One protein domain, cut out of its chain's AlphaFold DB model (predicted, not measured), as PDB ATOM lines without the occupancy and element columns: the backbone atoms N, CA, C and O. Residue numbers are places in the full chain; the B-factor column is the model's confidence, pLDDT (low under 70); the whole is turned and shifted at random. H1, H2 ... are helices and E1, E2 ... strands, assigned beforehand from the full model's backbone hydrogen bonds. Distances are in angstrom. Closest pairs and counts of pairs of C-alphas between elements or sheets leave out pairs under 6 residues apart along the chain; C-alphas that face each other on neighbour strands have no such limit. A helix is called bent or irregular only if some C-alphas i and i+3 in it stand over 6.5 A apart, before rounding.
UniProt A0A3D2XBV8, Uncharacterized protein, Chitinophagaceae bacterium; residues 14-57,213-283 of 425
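This is residues 14 to 57 and 213 to 283 of the 425 residues of an uncharacterized protein of Chitinophagaceae bacterium (UniProt A0A3D2XBV8). At one end of the model the longest helix, H3, lies side by side with H1, and the shorter H2 is set across H1; H4 crosses H3 away from H1 and leads at its far end to the short H5, near the middle of a region made mostly of loops. The loop of residues 237 to 242 sticks out at the end opposite H1. The 115 printed residues include five named helices and one named strand, in the order H1, H2, H3, H4, E1, H5. The class is mostly helix, though under half of the residues are in named elements. The whole is compact, with a radius of gyration of the C-alphas of 13.6 A and spans of 45 by 30 by 22 A, the long one owing much to the free loop.

Find C-alpha 44 at (28.343, -32.941, 44.173); from there H3, residues 44 to 56, runs 20.4 A to C-alpha 56 at (10.360, -39.813, 37.400). It is irregular, for C-alphas 45 and 48 are 7.4 A apart. H1, residues 14 to 25, begins at (21.248, -41.978, 52.915) and is 18.0 A long; it is neither bent nor irregular, but only just: C-alphas 21 and 24 are 6.4 A apart. H2 is residues 32 to 39, 10.4 A, and H4 is residues 219 to 230, 16.0 A. Look last for E1, residues 257 to 259, 6.9 A, and H5, residues 269 to 272, 5.6 A.

Start at H3, the hub, which touches three helices. With residues 51 to 56 it touches H1, at a shallow tilt of 22 degrees, the same way; the closest C-alphas, of Val 22 and Phe 55, are 5.2 A apart. H2 and H3 only just touch, with 3 pairs of C-alphas within 8 A, Leu 39 and Val 47 closest at 6.0 A; they run opposite ways at a steep tilt of 63 degrees. H1 and H2 touch about perpendicular, at 77 degrees, the C-alphas of Ile 19 and Ile 32 being closest at 6.7 A. H3 and H4 only just touch, with 3 pairs, Leu 49 and Leu 222 closest at 7.0 A; at 73 degrees they are only just about perpendicular. Residues 226 to 230 of H4 touch H5, the C-alphas of Gly 230 and Ser 269 being closest at 5.5 A. E1 pairs with no named strand, and it and H5 are only just apart, at 8.2 A. In the backbones of H2 and H4 every O i to N i+4 pair is within hydrogen-bond range; in H1 it is 6 of 8, in H3 4 of 9 beside 9 of 10 O i to N i+3 pairs, and H5 is too short for an i+4 pair.

The two C-alphas farthest apart, of Pro 14 and Val 241, are 45.1 A apart. Residues 58 to 212 are not printed; C-alphas 57 and 213 stand 11.1 A apart across this cut, between H3 and H4. The link from H4 to E1, residues 231 to 256, is long, and its residues 237 to 242 stand free. The link from H2 to H3 is tight. The mean pLDDT of the printed part is 84.1; look for values under 70 at residues 16, 31, 33 and 236 to 243.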
ATOM      1  N   PRO A  14      22.397 -42.720  53.436       74.88
ATOM      2  CA  PRO A  14      21.248 -41.978  52.915       74.88
ATOM      3  C   PRO A  14      21.127 -42.044  51.389       74.88
ATOM      4  O   PRO A  14      20.029 -42.257  50.874       74.88
ATOM      5  N   LEU A  15      22.243 -41.914  50.665       74.25
ATOM      6  CA  LEU A  15      22.250 -41.960  49.204       74.25
ATOM      7  C   LEU A  15      21.878 -43.355  48.688       74.25
ATOM      8  O   LEU A  15      21.094 -43.478  47.748       74.25
ATOM      9  N   VAL A  16      22.388 -44.412  49.324       69.62
ATOM     10  CA  VAL A  16      22.022 -45.798  48.992       69.62
ATOM     11  C   VAL A  16      20.516 -46.007  49.152       69.62
ATOM     12  O   VAL A  16      19.884 -46.516  48.230       69.62
ATOM     13  N   ARG A  17      19.917 -45.529  50.249       70.12
ATOM     14  CA  ARG A  17      18.460 -45.608  50.458       70.12
ATOM     15  C   ARG A  17      17.670 -44.862  49.382       70.12
ATOM     16  O   ARG A  17      16.666 -45.374  48.899       70.12
ATOM     17  N   GLN A  18      18.118 -43.676  48.963       77.44
ATOM     18  CA  GLN A  18      17.475 -42.953  47.857       77.44
ATOM     19  C   GLN A  18      17.542 -43.753  46.546       77.44
ATOM     20  O   GLN A  18      16.546 -43.867  45.830       77.44
ATOM     21  N   ILE A  19      18.692 -44.368  46.254       75.94
ATOM     22  CA  ILE A  19      18.864 -45.233  45.083       75.94
ATOM     23  C   ILE A  19      17.945 -46.465  45.163       75.94
ATOM     24  O   ILE A  19      17.348 -46.845  44.154       75.94
ATOM     25  N   GLU A  20      17.769 -47.065  46.341       71.88
ATOM     26  CA  GLU A  20      16.855 -48.195  46.553       71.88
ATOM     27  C   GLU A  20      15.396 -47.859  46.210       71.88
ATOM     28  O   GLU A  20      14.685 -48.734  45.719       71.88
ATOM     29  N   TYR A  21      14.956 -46.605  46.369       76.38
ATOM     30  CA  TYR A  21      13.626 -46.165  45.917       76.38
ATOM     31  C   TYR A  21      13.530 -45.985  44.394       76.38
ATOM     32  O   TYR A  21      12.459 -46.162  43.809       76.38
ATOM     33  N   VAL A  22      14.643 -45.672  43.729       80.88
ATOM     34  CA  VAL A  22      14.714 -45.509  42.269       80.88
ATOM     35  C   VAL A  22      14.744 -46.861  41.543       80.88
ATOM     36  O   VAL A  22      14.143 -47.010  40.478       80.88
ATOM     37  N   LEU A  23      15.412 -47.874  42.099       72.56
ATOM     38  CA  LEU A  23      15.586 -49.180  41.445       72.56
ATOM     39  C   LEU A  23      14.263 -49.870  41.035       72.56
ATOM     40  O   LEU A  23      14.164 -50.285  39.874       72.56
ATOM     41  N   PRO A  24      13.222 -49.959  41.895       70.56
ATOM     42  CA  PRO A  24      11.923 -50.507  41.509       70.56
ATOM     43  C   PRO A  24      11.261 -49.721  40.377       70.56
ATOM     44  O   PRO A  24      10.661 -50.315  39.478       70.56
ATOM     45  N   ARG A  25      11.401 -48.387  40.368       80.00
ATOM     46  CA  ARG A  25      10.844 -47.524  39.315       80.00
ATOM     47  C   ARG A  25      11.454 -47.833  37.953       80.00
ATOM     48  O   ARG A  25      10.740 -47.869  36.948       80.00
ATOM     49  N   LEU A  26      12.757 -48.101  37.946       83.06
ATOM     50  CA  LEU A  26      13.512 -48.542  36.778       83.06
ATOM     51  C   LEU A  26      13.410 -50.058  36.545       83.06
ATOM     52  O   LEU A  26      14.117 -50.594  35.692       83.06
ATOM     53  N   LYS A  27      12.533 -50.756  37.279       79.81
ATOM     54  CA  LYS A  27      12.260 -52.198  37.167       79.81
ATOM     55  C   LYS A  27      13.524 -53.046  37.271       79.81
ATOM     56  O   LYS A  27      13.653 -54.055  36.585       79.81
ATOM     57  N   TYR A  28      14.469 -52.595  38.097       70.75
ATOM     58  CA  TYR A  28      15.761 -53.248  38.311       70.75
ATOM     59  C   TYR A  28      16.561 -53.488  37.019       70.75
ATOM     60  O   TYR A  28      17.412 -54.372  36.961       70.75
ATOM     61  N   SER A  29      16.309 -52.692  35.975       70.81
ATOM     62  CA  SER A  29      17.054 -52.748  34.708       70.81
ATOM     63  C   SER A  29      18.455 -52.142  34.797       70.81
ATOM     64  O   SER A  29      19.249 -52.260  33.863       70.81
ATOM     65  N   VAL A  30      18.758 -51.494  35.922       74.94
ATOM     66  CA  VAL A  30      20.063 -50.927  36.249       74.94
ATOM     67  C   VAL A  30      20.460 -51.302  37.673       74.94
ATOM     68  O   VAL A  30      19.597 -51.551  38.511       74.94
ATOM     69  N   TYR A  31      21.763 -51.296  37.953       68.94
ATOM     70  CA  TYR A  31      22.314 -51.489  39.299       68.94
ATOM     71  C   TYR A  31      22.736 -50.177  39.958       68.94
ATOM     72  O   TYR A  31      22.910 -49.147  39.298       68.94
ATOM     73  N   ILE A  32      22.983 -50.246  41.269       72.00
ATOM     74  CA  ILE A  32      23.455 -49.125  42.090       72.00
ATOM     75  C   ILE A  32      24.712 -48.492  41.483       72.00
ATOM     76  O   ILE A  32      24.767 -47.271  41.360       72.00
ATOM     77  N   ASN A  33      25.686 -49.280  41.009       68.25
ATOM     78  CA  ASN A  33      26.895 -48.728  40.381       68.25
ATOM     79  C   ASN A  33      26.622 -47.938  39.108       68.25
ATOM     80  O   ASN A  33      27.363 -47.013  38.777       68.25
ATOM     81  N   GLN A  34      25.598 -48.315  38.352       78.69
ATOM     82  CA  GLN A  34      25.261 -47.621  37.116       78.69
ATOM     83  C   GLN A  34      24.595 -46.289  37.421       78.69
ATOM     84  O   GLN A  34      24.881 -45.303  36.746       78.69
ATOM     85  N   ILE A  35      23.768 -46.254  38.467       84.19
ATOM     86  CA  ILE A  35      23.210 -45.018  39.008       84.19
ATOM     87  C   ILE A  35      24.344 -44.145  39.555       84.19
ATOM     88  O   ILE A  35      24.486 -43.016  39.107       84.19
ATOM     89  N   LYS A  36      25.237 -44.687  40.390       85.00
ATOM     90  CA  LYS A  36      26.442 -44.001  40.890       85.00
ATOM     91  C   LYS A  36      27.275 -43.402  39.756       85.00
ATOM     92  O   LYS A  36      27.547 -42.210  39.749       85.00
ATOM     93  N   SER A  37      27.635 -44.205  38.755       87.06
ATOM     94  CA  SER A  37      28.438 -43.759  37.611       87.06
ATOM     95  C   SER A  37      27.738 -42.680  36.782       87.06
ATOM     96  O   SER A  37      28.416 -41.854  36.171       87.06
ATOM     97  N   TRP A  38      26.403 -42.697  36.740       93.31
ATOM     98  CA  TRP A  38      25.605 -41.643  36.123       93.31
ATOM     99  C   TRP A  38      25.577 -40.372  36.989       93.31
ATOM    100  O   TRP A  38      25.711 -39.277  36.445       93.31
ATOM    101  N   LEU A  39      25.491 -40.503  38.317       93.19
ATOM    102  CA  LEU A  39      25.544 -39.387  39.271       93.19
ATOM    103  C   LEU A  39      26.906 -38.681  39.279       93.19
ATOM    104  O   LEU A  39      26.967 -37.460  39.385       93.19
ATOM    105  N   GLU A  40      27.999 -39.413  39.057       93.06
ATOM    106  CA  GLU A  40      29.357 -38.856  38.917       93.06
ATOM    107  C   GLU A  40      29.522 -37.906  37.715       93.06
ATOM    108  O   GLU A  40      30.538 -37.207  37.603       93.06
ATOM    109  N   ASN A  41      28.536 -37.862  36.810       93.06
ATOM    110  CA  ASN A  41      28.492 -36.852  35.762       93.06
ATOM    111  C   ASN A  41      28.062 -35.466  36.279       93.06
ATOM    112  O   ASN A  41      28.247 -34.494  35.548       93.06
ATOM    113  N   PHE A  42      27.473 -35.339  37.467       93.94
ATOM    114  CA  PHE A  42      26.990 -34.064  38.012       93.94
ATOM    115  C   PHE A  42      27.986 -33.479  39.020       93.94
ATOM    116  O   PHE A  42      28.947 -34.141  39.416       93.94
ATOM    117  N   GLU A  43      27.810 -32.216  39.398       93.94
ATOM    118  CA  GLU A  43      28.511 -31.643  40.550       93.94
ATOM    119  C   GLU A  43      27.929 -32.225  41.846       93.94
ATOM    120  O   GLU A  43      26.761 -32.602  41.886       93.94
ATOM    121  N   GLU A  44      28.735 -32.303  42.906       91.12
ATOM    122  CA  GLU A  44      28.343 -32.941  44.173       91.12
ATOM    123  C   GLU A  44      27.060 -32.333  44.768       91.12
ATOM    124  O   GLU A  44      26.146 -33.057  45.150       91.12
ATOM    125  N   ALA A  45      26.941 -31.002  44.729       92.31
ATOM    126  CA  ALA A  45      25.760 -30.271  45.197       92.31
ATOM    127  C   ALA A  45      24.488 -30.521  44.359       92.31
ATOM    128  O   ALA A  45      23.398 -30.121  44.755       92.31
ATOM    129  N   GLU A  46      24.609 -31.154  43.190       94.19
ATOM    130  CA  GLU A  46      23.499 -31.423  42.271       94.19
ATOM    131  C   GLU A  46      23.087 -32.906  42.262       94.19
ATOM    132  O   GLU A  46      22.163 -33.269  41.535       94.19
ATOM    133  N   VAL A  47      23.744 -33.771  43.046       91.50
ATOM    134  CA  VAL A  47      23.505 -35.228  43.047       91.50
ATOM    135  C   VAL A  47      22.082 -35.579  43.478       91.50
ATOM    136  O   VAL A  47      21.422 -36.364  42.796       91.50
ATOM    137  N   GLU A  48      21.585 -34.981  44.562       88.19
ATOM    138  CA  GLU A  48      20.214 -35.223  45.037       88.19
ATOM    139  C   GLU A  48      19.183 -34.769  43.998       88.19
ATOM    140  O   GLU A  48      18.266 -35.509  43.651       88.19
ATOM    141  N   LEU A  49      19.399 -33.593  43.404       90.75
ATOM    142  CA  LEU A  49      18.555 -33.075  42.330       90.75
ATOM    143  C   LEU A  49      18.605 -33.974  41.082       90.75
ATOM    144  O   LEU A  49      17.601 -34.163  40.404       90.75
ATOM    145  N   ALA A  50      19.760 -34.554  40.755       92.88
ATOM    146  CA  ALA A  50      19.883 -35.462  39.622       92.88
ATOM    147  C   ALA A  50      19.084 -36.761  39.831       92.88
ATOM    148  O   ALA A  50      18.529 -37.294  38.866       92.88
ATOM    149  N   LEU A  51      18.977 -37.259  41.066       89.94
ATOM    150  CA  LEU A  51      18.191 -38.456  41.373       89.94
ATOM    151  C   LEU A  51      16.698 -38.299  41.063       89.94
ATOM    152  O   LEU A  51      16.087 -39.275  40.617       89.94
ATOM    153  N   ASP A  52      16.137 -37.088  41.176       88.06
ATOM    154  CA  ASP A  52      14.745 -36.815  40.787       88.06
ATOM    155  C   ASP A  52      14.477 -37.253  39.338       88.06
ATOM    156  O   ASP A  52      13.435 -37.845  39.048       88.06
ATOM    157  N   PHE A  53      15.424 -37.063  38.408       90.12
ATOM    158  CA  PHE A  53      15.235 -37.545  37.035       90.12
ATOM    159  C   PHE A  53      14.990 -39.041  36.976       90.12
ATOM    160  O   PHE A  53      14.129 -39.475  36.216       90.12
ATOM    161  N   LEU A  54      15.740 -39.830  37.742       90.50
ATOM    162  CA  LEU A  54      15.608 -41.282  37.717       90.50
ATOM    163  C   LEU A  54      14.329 -41.747  38.413       90.50
ATOM    164  O   LEU A  54      13.724 -42.722  37.974       90.50
ATOM    165  N   PHE A  55      13.888 -41.026  39.442       86.62
ATOM    166  CA  PHE A  55      12.628 -41.305  40.125       86.62
ATOM    167  C   PHE A  55      11.404 -41.090  39.217       86.62
ATOM    168  O   PHE A  55      10.435 -41.850  39.256       86.62
ATOM    169  N   TYR A  56      11.449 -40.082  38.344       89.44
ATOM    170  CA  TYR A  56      10.360 -39.813  37.400       89.44
ATOM    171  C   TYR A  56      10.552 -40.470  36.027       89.44
ATOM    172  O   TYR A  56       9.606 -40.510  35.234       89.44
ATOM    173  N   LEU A  57      11.733 -41.031  35.750       92.94
ATOM    174  CA  LEU A  57      12.030 -41.715  34.497       92.94
ATOM    175  C   LEU A  57      11.170 -42.961  34.337       92.94
ATOM    176  O   LEU A  57      11.167 -43.875  35.163       92.94
ATOM    177  N   PHE A 213       7.613 -32.923  38.167       84.62
ATOM    178  CA  PHE A 213       8.556 -32.107  38.942       84.62
ATOM    179  C   PHE A 213       7.906 -30.896  39.621       84.62
ATOM    180  O   PHE A 213       8.571 -30.183  40.369       84.62
ATOM    181  N   ASN A 214       6.621 -30.634  39.365       82.06
ATOM    182  CA  ASN A 214       5.868 -29.663  40.150       82.06
ATOM    183  C   ASN A 214       5.690 -30.132  41.606       82.06
ATOM    184  O   ASN A 214       5.550 -29.287  42.477       82.06
ATOM    185  N   LEU A 215       5.751 -31.445  41.876       80.19
ATOM    186  CA  LEU A 215       5.662 -31.996  43.235       80.19
ATOM    187  C   LEU A 215       6.879 -31.654  44.096       80.19
ATOM    188  O   LEU A 215       6.730 -31.446  45.293       80.19
ATOM    189  N   SER A 216       8.074 -31.605  43.499       73.81
ATOM    190  CA  SER A 216       9.305 -31.228  44.202       73.81
ATOM    191  C   SER A 216       9.646 -29.743  44.066       73.81
ATOM    192  O   SER A 216      10.709 -29.330  44.506       73.81
ATOM    193  N   GLU A 217       8.799 -28.948  43.396       81.38
ATOM    194  CA  GLU A 217       9.034 -27.535  43.032       81.38
ATOM    195  C   GLU A 217      10.344 -27.266  42.251       81.38
ATOM    196  O   GLU A 217      10.664 -26.137  41.877       81.38
ATOM    197  N   ASN A 218      11.063 -28.323  41.871       87.31
ATOM    198  CA  ASN A 218      12.395 -28.265  41.280       87.31
ATOM    199  C   ASN A 218      12.386 -28.175  39.750       87.31
ATOM    200  O   ASN A 218      13.446 -28.168  39.119       87.31
ATOM    201  N   ARG A 219      11.212 -28.085  39.109       93.31
ATOM    202  CA  ARG A 219      11.055 -28.123  37.640       93.31
ATOM    203  C   ARG A 219      12.033 -27.207  36.895       93.31
ATOM    204  O   ARG A 219      12.608 -27.613  35.884       93.31
ATOM    205  N   ALA A 220      12.209 -25.968  37.359       93.75
ATOM    206  CA  ALA A 220      13.106 -25.002  36.721       93.75
ATOM    207  C   ALA A 220      14.587 -25.372  36.904       93.75
ATOM    208  O   ALA A 220      15.350 -25.314  35.938       93.75
ATOM    209  N   LEU A 221      14.972 -25.801  38.110       94.12
ATOM    210  CA  LEU A 221      16.333 -26.237  38.430       94.12
ATOM    211  C   LEU A 221      16.714 -27.476  37.616       94.12
ATOM    212  O   LEU A 221      17.740 -27.473  36.938       94.12
ATOM    213  N   LEU A 222      15.837 -28.480  37.571       94.19
ATOM    214  CA  LEU A 222      16.006 -29.687  36.762       94.19
ATOM    215  C   LEU A 222      16.150 -29.341  35.276       94.19
ATOM    216  O   LEU A 222      17.070 -29.804  34.598       94.19
ATOM    217  N   ARG A 223      15.299 -28.456  34.750       96.19
ATOM    218  CA  ARG A 223      15.418 -28.022  33.353       96.19
ATOM    219  C   ARG A 223      16.769 -27.363  33.068       96.19
ATOM    220  O   ARG A 223      17.370 -27.633  32.025       96.19
ATOM    221  N   ASN A 224      17.248 -26.518  33.977       96.06
ATOM    222  CA  ASN A 224      18.541 -25.852  33.848       96.06
ATOM    223  C   ASN A 224      19.700 -26.845  33.925       96.06
ATOM    224  O   ASN A 224      20.626 -26.739  33.123       96.06
ATOM    225  N   LEU A 225      19.615 -27.845  34.798       95.38
ATOM    226  CA  LEU A 225      20.585 -28.931  34.907       95.38
ATOM    227  C   LEU A 225      20.668 -29.721  33.586       95.38
ATOM    228  O   LEU A 225      21.757 -29.898  33.033       95.38
ATOM    229  N   CYS A 226      19.532 -30.075  32.976       94.88
ATOM    230  CA  CYS A 226      19.511 -30.709  31.652       94.88
ATOM    231  C   CYS A 226      20.186 -29.872  30.565       94.88
ATOM    232  O   CYS A 226      20.877 -30.417  29.706       94.88
ATOM    233  N   ILE A 227      19.997 -28.552  30.583       95.06
ATOM    234  CA  ILE A 227      20.636 -27.643  29.625       95.06
ATOM    235  C   ILE A 227      22.137 -27.523  29.913       95.06
ATOM    236  O   ILE A 227      22.939 -27.619  28.983       95.06
ATOM    237  N   LYS A 228      22.519 -27.353  31.186       94.50
ATOM    238  CA  LYS A 228      23.907 -27.215  31.657       94.50
ATOM    239  C   LYS A 228      24.766 -28.379  31.181       94.50
ATOM    240  O   LYS A 228      25.844 -28.144  30.636       94.50
ATOM    241  N   TYR A 229      24.274 -29.602  31.344       92.88
ATOM    242  CA  TYR A 229      25.022 -30.809  31.003       92.88
ATOM    243  C   TYR A 229      24.784 -31.280  29.570       92.88
ATOM    244  O   TYR A 229      25.739 -31.569  28.848       92.88
ATOM    245  N   GLY A 230      23.532 -31.277  29.112       90.62
ATOM    246  CA  GLY A 230      23.161 -31.768  27.787       90.62
ATOM    247  C   GLY A 230      23.722 -30.948  26.624       90.62
ATOM    248  O   GLY A 230      23.902 -31.489  25.536       90.62
ATOM    249  N   LYS A 231      24.071 -29.667  26.832       88.62
ATOM    250  CA  LYS A 231      24.702 -28.828  25.790       88.62
ATOM    251  C   LYS A 231      26.061 -29.351  25.313       88.62
ATOM    252  O   LYS A 231      26.525 -28.918  24.268       88.62
ATOM    253  N   ASN A 232      26.683 -30.249  26.076       84.50
ATOM    254  CA  ASN A 232      27.977 -30.850  25.760       84.50
ATOM    255  C   ASN A 232      27.861 -32.326  25.348       84.50
ATOM    256  O   ASN A 232      28.885 -32.973  25.157       84.50
ATOM    257  N   ILE A 233      26.643 -32.865  25.224       86.69
ATOM    258  CA  ILE A 233      26.384 -34.263  24.866       86.69
ATOM    259  C   ILE A 233      25.929 -34.313  23.401       86.69
ATOM    260  O   ILE A 233      24.788 -33.946  23.108       86.69
ATOM    261  N   PRO A 234      26.782 -34.739  22.454       80.81
ATOM    262  CA  PRO A 234      26.406 -34.829  21.050       80.81
ATOM    263  C   PRO A 234      25.238 -35.791  20.839       80.81
ATOM    264  O   PRO A 234      25.279 -36.947  21.259       80.81
ATOM    265  N   THR A 235      24.202 -35.328  20.145       76.56
ATOM    266  CA  THR A 235      22.967 -36.087  19.894       76.56
ATOM    267  C   THR A 235      22.866 -36.614  18.463       76.56
ATOM    268  O   THR A 235      21.946 -37.373  18.145       76.56
ATOM    269  N   ARG A 236      23.809 -36.250  17.578       68.75
ATOM    270  CA  ARG A 236      23.823 -36.649  16.160       68.75
ATOM    271  C   ARG A 236      25.208 -37.111  15.712       68.75
ATOM    272  O   ARG A 236      26.211 -36.470  15.994       68.75
ATOM    273  N   TYR A 237      25.236 -38.196  14.934       54.81
ATOM    274  CA  TYR A 237      26.460 -38.777  14.360       54.81
ATOM    275  C   TYR A 237      27.045 -37.963  13.195       54.81
ATOM    276  O   TYR A 237      28.195 -38.171  12.824       54.81
ATOM    277  N   LYS A 238      26.264 -37.055  12.593       51.84
ATOM    278  CA  LYS A 238      26.725 -36.126  11.556       51.84
ATOM    279  C   LYS A 238      26.234 -34.716  11.893       51.84
ATOM    280  O   LYS A 238      25.015 -34.541  11.998       51.84
ATOM    281  N   PRO A 239      27.127 -33.731  12.073       47.72
ATOM    282  CA  PRO A 239      26.715 -32.350  12.253       47.72
ATOM    283  C   PRO A 239      25.998 -31.857  10.997       47.72
ATOM    284  O   PRO A 239      26.570 -31.838   9.910       47.72
ATOM    285  N   LEU A 240      24.749 -31.426  11.154       53.66
ATOM    286  CA  LEU A 240      24.255 -30.316  10.347       53.66
ATOM    287  C   LEU A 240      24.838 -29.058  10.992       53.66
ATOM    288  O   LEU A 240      24.849 -28.965  12.223       53.66
ATOM    289  N   VAL A 241      25.369 -28.142  10.181       48.59
ATOM    290  CA  VAL A 241      25.983 -26.888  10.643       48.59
ATOM    291  C   VAL A 241      25.093 -26.253  11.724       48.59
ATOM    292  O   VAL A 241      23.937 -25.927  11.468       48.59
ATOM    293  N   GLY A 242      25.609 -26.162  12.955       51.06
ATOM    294  CA  GLY A 242      24.947 -25.500  14.086       51.06
ATOM    295  C   GLY A 242      24.037 -26.340  15.003       51.06
ATOM    296  O   GLY A 242      23.590 -25.798  16.009       51.06
ATOM    297  N   GLN A 243      23.762 -27.631  14.747       55.06
ATOM    298  CA  GLN A 243      22.905 -28.460  15.631       55.06
ATOM    299  C   GLN A 243      23.487 -29.855  15.906       55.06
ATOM    300  O   GLN A 243      23.087 -30.856  15.305       55.06
ATOM    301  N   LEU A 244      24.438 -29.914  16.841       70.81
ATOM    302  CA  LEU A 244      25.021 -31.157  17.369       70.81
ATOM    303  C   LEU A 244      24.415 -31.601  18.705       70.81
ATOM    304  O   LEU A 244      24.621 -32.748  19.092       70.81
ATOM    305  N   PHE A 245      23.699 -30.715  19.397       82.00
ATOM    306  CA  PHE A 245      23.291 -30.903  20.786       82.00
ATOM    307  C   PHE A 245      21.793 -30.654  20.935       82.00
ATOM    308  O   PHE A 245      21.300 -29.576  20.610       82.00
ATOM    309  N   ASP A 246      21.080 -31.640  21.471       87.94
ATOM    310  CA  ASP A 246      19.657 -31.551  21.790       87.94
ATOM    311  C   ASP A 246      19.466 -31.854  23.293       87.94
ATOM    312  O   ASP A 246      19.000 -32.942  23.645       87.94
ATOM    313  N   PRO A 247      19.836 -30.930  24.212       92.75
ATOM    314  CA  PRO A 247      19.791 -31.177  25.660       92.75
ATOM    315  C   PRO A 247      18.418 -31.665  26.135       92.75
ATOM    316  O   PRO A 247      18.317 -32.566  26.966       92.75
ATOM    317  N   LEU A 248      17.371 -31.103  25.530       94.44
ATOM    318  CA  LEU A 248      15.958 -31.346  25.813       94.44
ATOM    319  C   LEU A 248      15.327 -32.399  24.880       94.44
ATOM    320  O   LEU A 248      14.106 -32.451  24.734       94.44
ATOM    321  N   GLY A 249      16.161 -33.205  24.219       92.19
ATOM    322  CA  GLY A 249      15.745 -34.159  23.199       92.19
ATOM    323  C   GLY A 249      15.399 -33.497  21.865       92.19
ATOM    324  O   GLY A 249      15.214 -32.279  21.769       92.19
ATOM    325  N   TYR A 250      15.317 -34.316  20.817       89.81
ATOM    326  CA  TYR A 250      15.007 -33.880  19.455       89.81
ATOM    327  C   TYR A 250      13.772 -32.968  19.437       89.81
ATOM    328  O   TYR A 250      12.737 -33.306  20.015       89.81
ATOM    329  N   GLU A 251      13.889 -31.801  18.797       89.25
ATOM    330  CA  GLU A 251      12.807 -30.806  18.674       89.25
ATOM    331  C   GLU A 251      12.237 -30.325  20.023       89.25
ATOM    332  O   GLU A 251      11.087 -29.895  20.102       89.25
ATOM    333  N   LYS A 252      13.036 -30.389  21.101       92.94
ATOM    334  CA  LYS A 252      12.614 -30.013  22.465       92.94
ATOM    335  C   LYS A 252      11.335 -30.749  22.874       92.94
ATOM    336  O   LYS A 252      10.396 -30.156  23.419       92.94
ATOM    337  N   THR A 253      11.294 -32.040  22.542       93.88
ATOM    338  CA  THR A 253      10.191 -32.931  22.912       93.88
ATOM    339  C   THR A 253      10.145 -33.136  24.425       93.88
ATOM    340  O   THR A 253       9.064 -33.330  24.962       93.88
ATOM    341  N   GLU A 254      11.285 -33.020  25.118       96.25
ATOM    342  CA  GLU A 254      11.361 -33.082  26.581       96.25
ATOM    343  C   GLU A 254      10.750 -34.384  27.134       96.25
ATOM    344  O   GLU A 254      10.068 -34.378  28.159       96.25
ATOM    345  N   ALA A 255      10.965 -35.509  26.441       96.56
ATOM    346  CA  ALA A 255      10.492 -36.808  26.904       96.56
ATOM    347  C   ALA A 255      11.397 -37.350  28.022       96.56
ATOM    348  O   ALA A 255      12.614 -37.149  28.012       96.56
ATOM    349  N   LEU A 256      10.819 -38.102  28.954       95.62
ATOM    350  CA  LEU A 256      11.551 -38.794  30.018       95.62
ATOM    351  C   LEU A 256      11.149 -40.274  30.034       95.62
ATOM    352  O   LEU A 256      10.495 -40.759  30.954       95.62
ATOM    353  N   VAL A 257      11.499 -40.961  28.945       94.94
ATOM    354  CA  VAL A 257      11.148 -42.360  28.680       94.94
ATOM    355  C   VAL A 257      12.358 -43.079  28.093       94.94
ATOM    356  O   VAL A 257      13.026 -42.536  27.210       94.94
ATOM    357  N   ALA A 258      12.608 -44.309  28.538       93.25
ATOM    358  CA  ALA A 258      13.598 -45.217  27.970       93.25
ATOM    359  C   ALA A 258      12.978 -46.596  27.693       93.25
ATOM    360  O   ALA A 258      12.189 -47.097  28.492       93.25
ATOM    361  N   PHE A 259      13.360 -47.223  26.578       87.50
ATOM    362  CA  PHE A 259      12.981 -48.602  26.254       87.50
ATOM    363  C   PHE A 259      14.168 -49.541  26.422       87.50
ATOM    364  O   PHE A 259      15.320 -49.138  26.243       87.50
ATOM    365  N   ASP A 260      13.877 -50.816  26.665       78.94
ATOM    366  CA  ASP A 260      14.890 -51.860  26.849       78.94
ATOM    367  C   ASP A 260      15.890 -51.973  25.682       78.94
ATOM    368  O   ASP A 260      17.106 -52.041  25.862       78.94
ATOM    369  N   TYR A 261      15.398 -51.894  24.444       76.19
ATOM    370  CA  TYR A 261      16.241 -51.959  23.246       76.19
ATOM    371  C   TYR A 261      16.833 -50.613  22.827       76.19
ATOM    372  O   TYR A 261      17.583 -50.567  21.845       76.19
ATOM    373  N   GLY A 262      16.538 -49.522  23.536       82.69
ATOM    374  CA  GLY A 262      17.157 -48.224  23.297       82.69
ATOM    375  C   GLY A 262      16.270 -47.023  23.601       82.69
ATOM    376  O   GLY A 262      15.080 -46.988  23.313       82.69
ATOM    377  N   THR A 263      16.901 -45.974  24.117       90.50
ATOM    378  CA  THR A 263      16.229 -44.719  24.461       90.50
ATOM    379  C   THR A 263      15.911 -43.871  23.216       90.50
ATOM    380  O   THR A 263      16.803 -43.664  22.377       90.50
ATOM    381  N   PRO A 264      14.683 -43.328  23.072       90.38
ATOM    382  CA  PRO A 264      14.330 -42.374  22.019       90.38
ATOM    383  C   PRO A 264      15.221 -41.126  22.054       90.38
ATOM    384  O   PRO A 264      15.550 -40.618  23.120       90.38
ATOM    385  N   ASN A 265      15.576 -40.563  20.898       89.88
ATOM    386  CA  ASN A 265      16.357 -39.321  20.825       89.88
ATOM    387  C   ASN A 265      15.517 -38.094  21.214       89.88
ATOM    388  O   ASN A 265      16.059 -37.008  21.385       89.88
ATOM    389  N   ASN A 266      14.203 -38.266  21.349       93.00
ATOM    390  CA  ASN A 266      13.288 -37.310  21.961       93.00
ATOM    391  C   ASN A 266      13.440 -37.227  23.486       93.00
ATOM    392  O   ASN A 266      12.971 -36.252  24.076       93.00
ATOM    393  N   CYS A 267      14.073 -38.224  24.115       94.94
ATOM    394  CA  CYS A 267      14.379 -38.190  25.537       94.94
ATOM    395  C   CYS A 267      15.528 -37.214  25.832       94.94
ATOM    396  O   CYS A 267      16.377 -36.961  24.970       94.94
ATOM    397  N   LEU A 268      15.561 -36.681  27.055       95.62
ATOM    398  CA  LEU A 268      16.640 -35.825  27.549       95.62
ATOM    399  C   LEU A 268      18.009 -36.482  27.319       95.62
ATOM    400  O   LEU A 268      18.238 -37.630  27.698       95.62
ATOM    401  N   SER A 269      18.934 -35.737  26.712       93.75
ATOM    402  CA  SER A 269      20.255 -36.258  26.311       93.75
ATOM    403  C   SER A 269      21.075 -36.832  27.474       93.75
ATOM    404  O   SER A 269      21.788 -37.814  27.285       93.75
ATOM    405  N   ILE A 270      20.912 -36.286  28.686       94.69
ATOM    406  CA  ILE A 270      21.582 -36.754  29.910       94.69
ATOM    407  C   ILE A 270      21.214 -38.198  30.290       94.69
ATOM    408  O   ILE A 270      21.935 -38.836  31.055       94.69
ATOM    409  N   ILE A 271      20.115 -38.742  29.758       95.00
ATOM    410  CA  ILE A 271      19.698 -40.126  30.015       95.00
ATOM    411  C   ILE A 271      20.477 -41.112  29.135       95.00
ATOM    412  O   ILE A 271      20.823 -42.202  29.595       95.00
ATOM    413  N   TRP A 272      20.779 -40.745  27.884       91.88
ATOM    414  CA  TRP A 272      21.173 -41.715  26.856       91.88
ATOM    415  C   TRP A 272      22.440 -41.406  26.067       91.88
ATOM    416  O   TRP A 272      22.948 -42.313  25.399       91.88
ATOM    417  N   GLY A 273      22.932 -40.169  26.089       88.38
ATOM    418  CA  GLY A 273      24.127 -39.788  25.345       88.38
ATOM    419  C   GLY A 273      25.389 -40.414  25.930       88.38
ATOM    420  O   GLY A 273      25.544 -40.494  27.143       88.38
ATOM    421  N   ASP A 274      26.280 -40.888  25.065       77.81
ATOM    422  CA  ASP A 274      27.380 -41.796  25.416       77.81
ATOM    423  C   ASP A 274      28.778 -41.249  25.083       77.81
ATOM    424  O   ASP A 274      29.771 -41.970  25.174       77.81
ATOM    425  N   ASN A 275      28.883 -39.967  24.719       73.62
ATOM    426  CA  ASN A 275      30.161 -39.332  24.411       73.62
ATOM    427  C   ASN A 275      30.616 -38.432  25.567       73.62
ATOM    428  O   ASN A 275      30.021 -37.384  25.809       73.62
ATOM    429  N   SER A 276      31.664 -38.854  26.282       78.06
ATOM    430  CA  SER A 276      32.190 -38.174  27.480       78.06
ATOM    431  C   SER A 276      31.166 -37.995  28.615       78.06
ATOM    432  O   SER A 276      31.377 -37.205  29.534       78.06
ATOM    433  N   TRP A 277      30.094 -38.784  28.577       88.06
ATOM    434  CA  TRP A 277      29.013 -38.858  29.552       88.06
ATOM    435  C   TRP A 277      28.743 -40.333  29.850       88.06
ATOM    436  O   TRP A 277      28.797 -41.149  28.930       88.06
ATOM    437  N   ASN A 278      28.471 -40.691  31.106       89.56
ATOM    438  CA  ASN A 278      28.094 -42.057  31.481       89.56
ATOM    439  C   ASN A 278      26.559 -42.181  31.478       89.56
ATOM    440  O   ASN A 278      25.949 -41.785  32.468       89.56
ATOM    441  N   PRO A 279      25.897 -42.680  30.415       91.81
ATOM    442  CA  PRO A 279      24.436 -42.711  30.336       91.81
ATOM    443  C   PRO A 279      23.812 -43.781  31.233       91.81
ATOM    444  O   PRO A 279      24.332 -44.896  31.363       91.81
ATOM    445  N   ILE A 280      22.615 -43.494  31.754       91.94
ATOM    446  CA  ILE A 280      21.817 -44.478  32.493       91.94
ATOM    447  C   ILE A 280      21.075 -45.445  31.552       91.94
ATOM    448  O   ILE A 280      21.008 -46.632  31.850       91.94
ATOM    449  N   PHE A 281      20.659 -45.016  30.358       90.19
ATOM    450  CA  PHE A 281      20.122 -45.904  29.315       90.19
ATOM    451  C   PHE A 281      20.668 -45.511  27.934       90.19
ATOM    452  O   PHE A 281      20.065 -44.681  27.249       90.19
ATOM    453  N   PRO A 282      21.817 -46.068  27.503       87.44
ATOM    454  CA  PRO A 282      22.462 -45.668  26.256       87.44
ATOM    455  C   PRO A 282      21.620 -45.972  25.009       87.44
ATOM    456  O   PRO A 282      21.012 -47.037  24.873       87.44
ATOM    457  N   ARG A 283      21.657 -45.063  24.026       82.44
ATOM    458  CA  ARG A 283      20.984 -45.258  22.725       82.44
ATOM    459  C   ARG A 283      21.818 -46.051  21.714       82.44
ATOM    460  O   ARG A 283      21.243 -46.664  20.813       82.44
TER     461      ARG A 283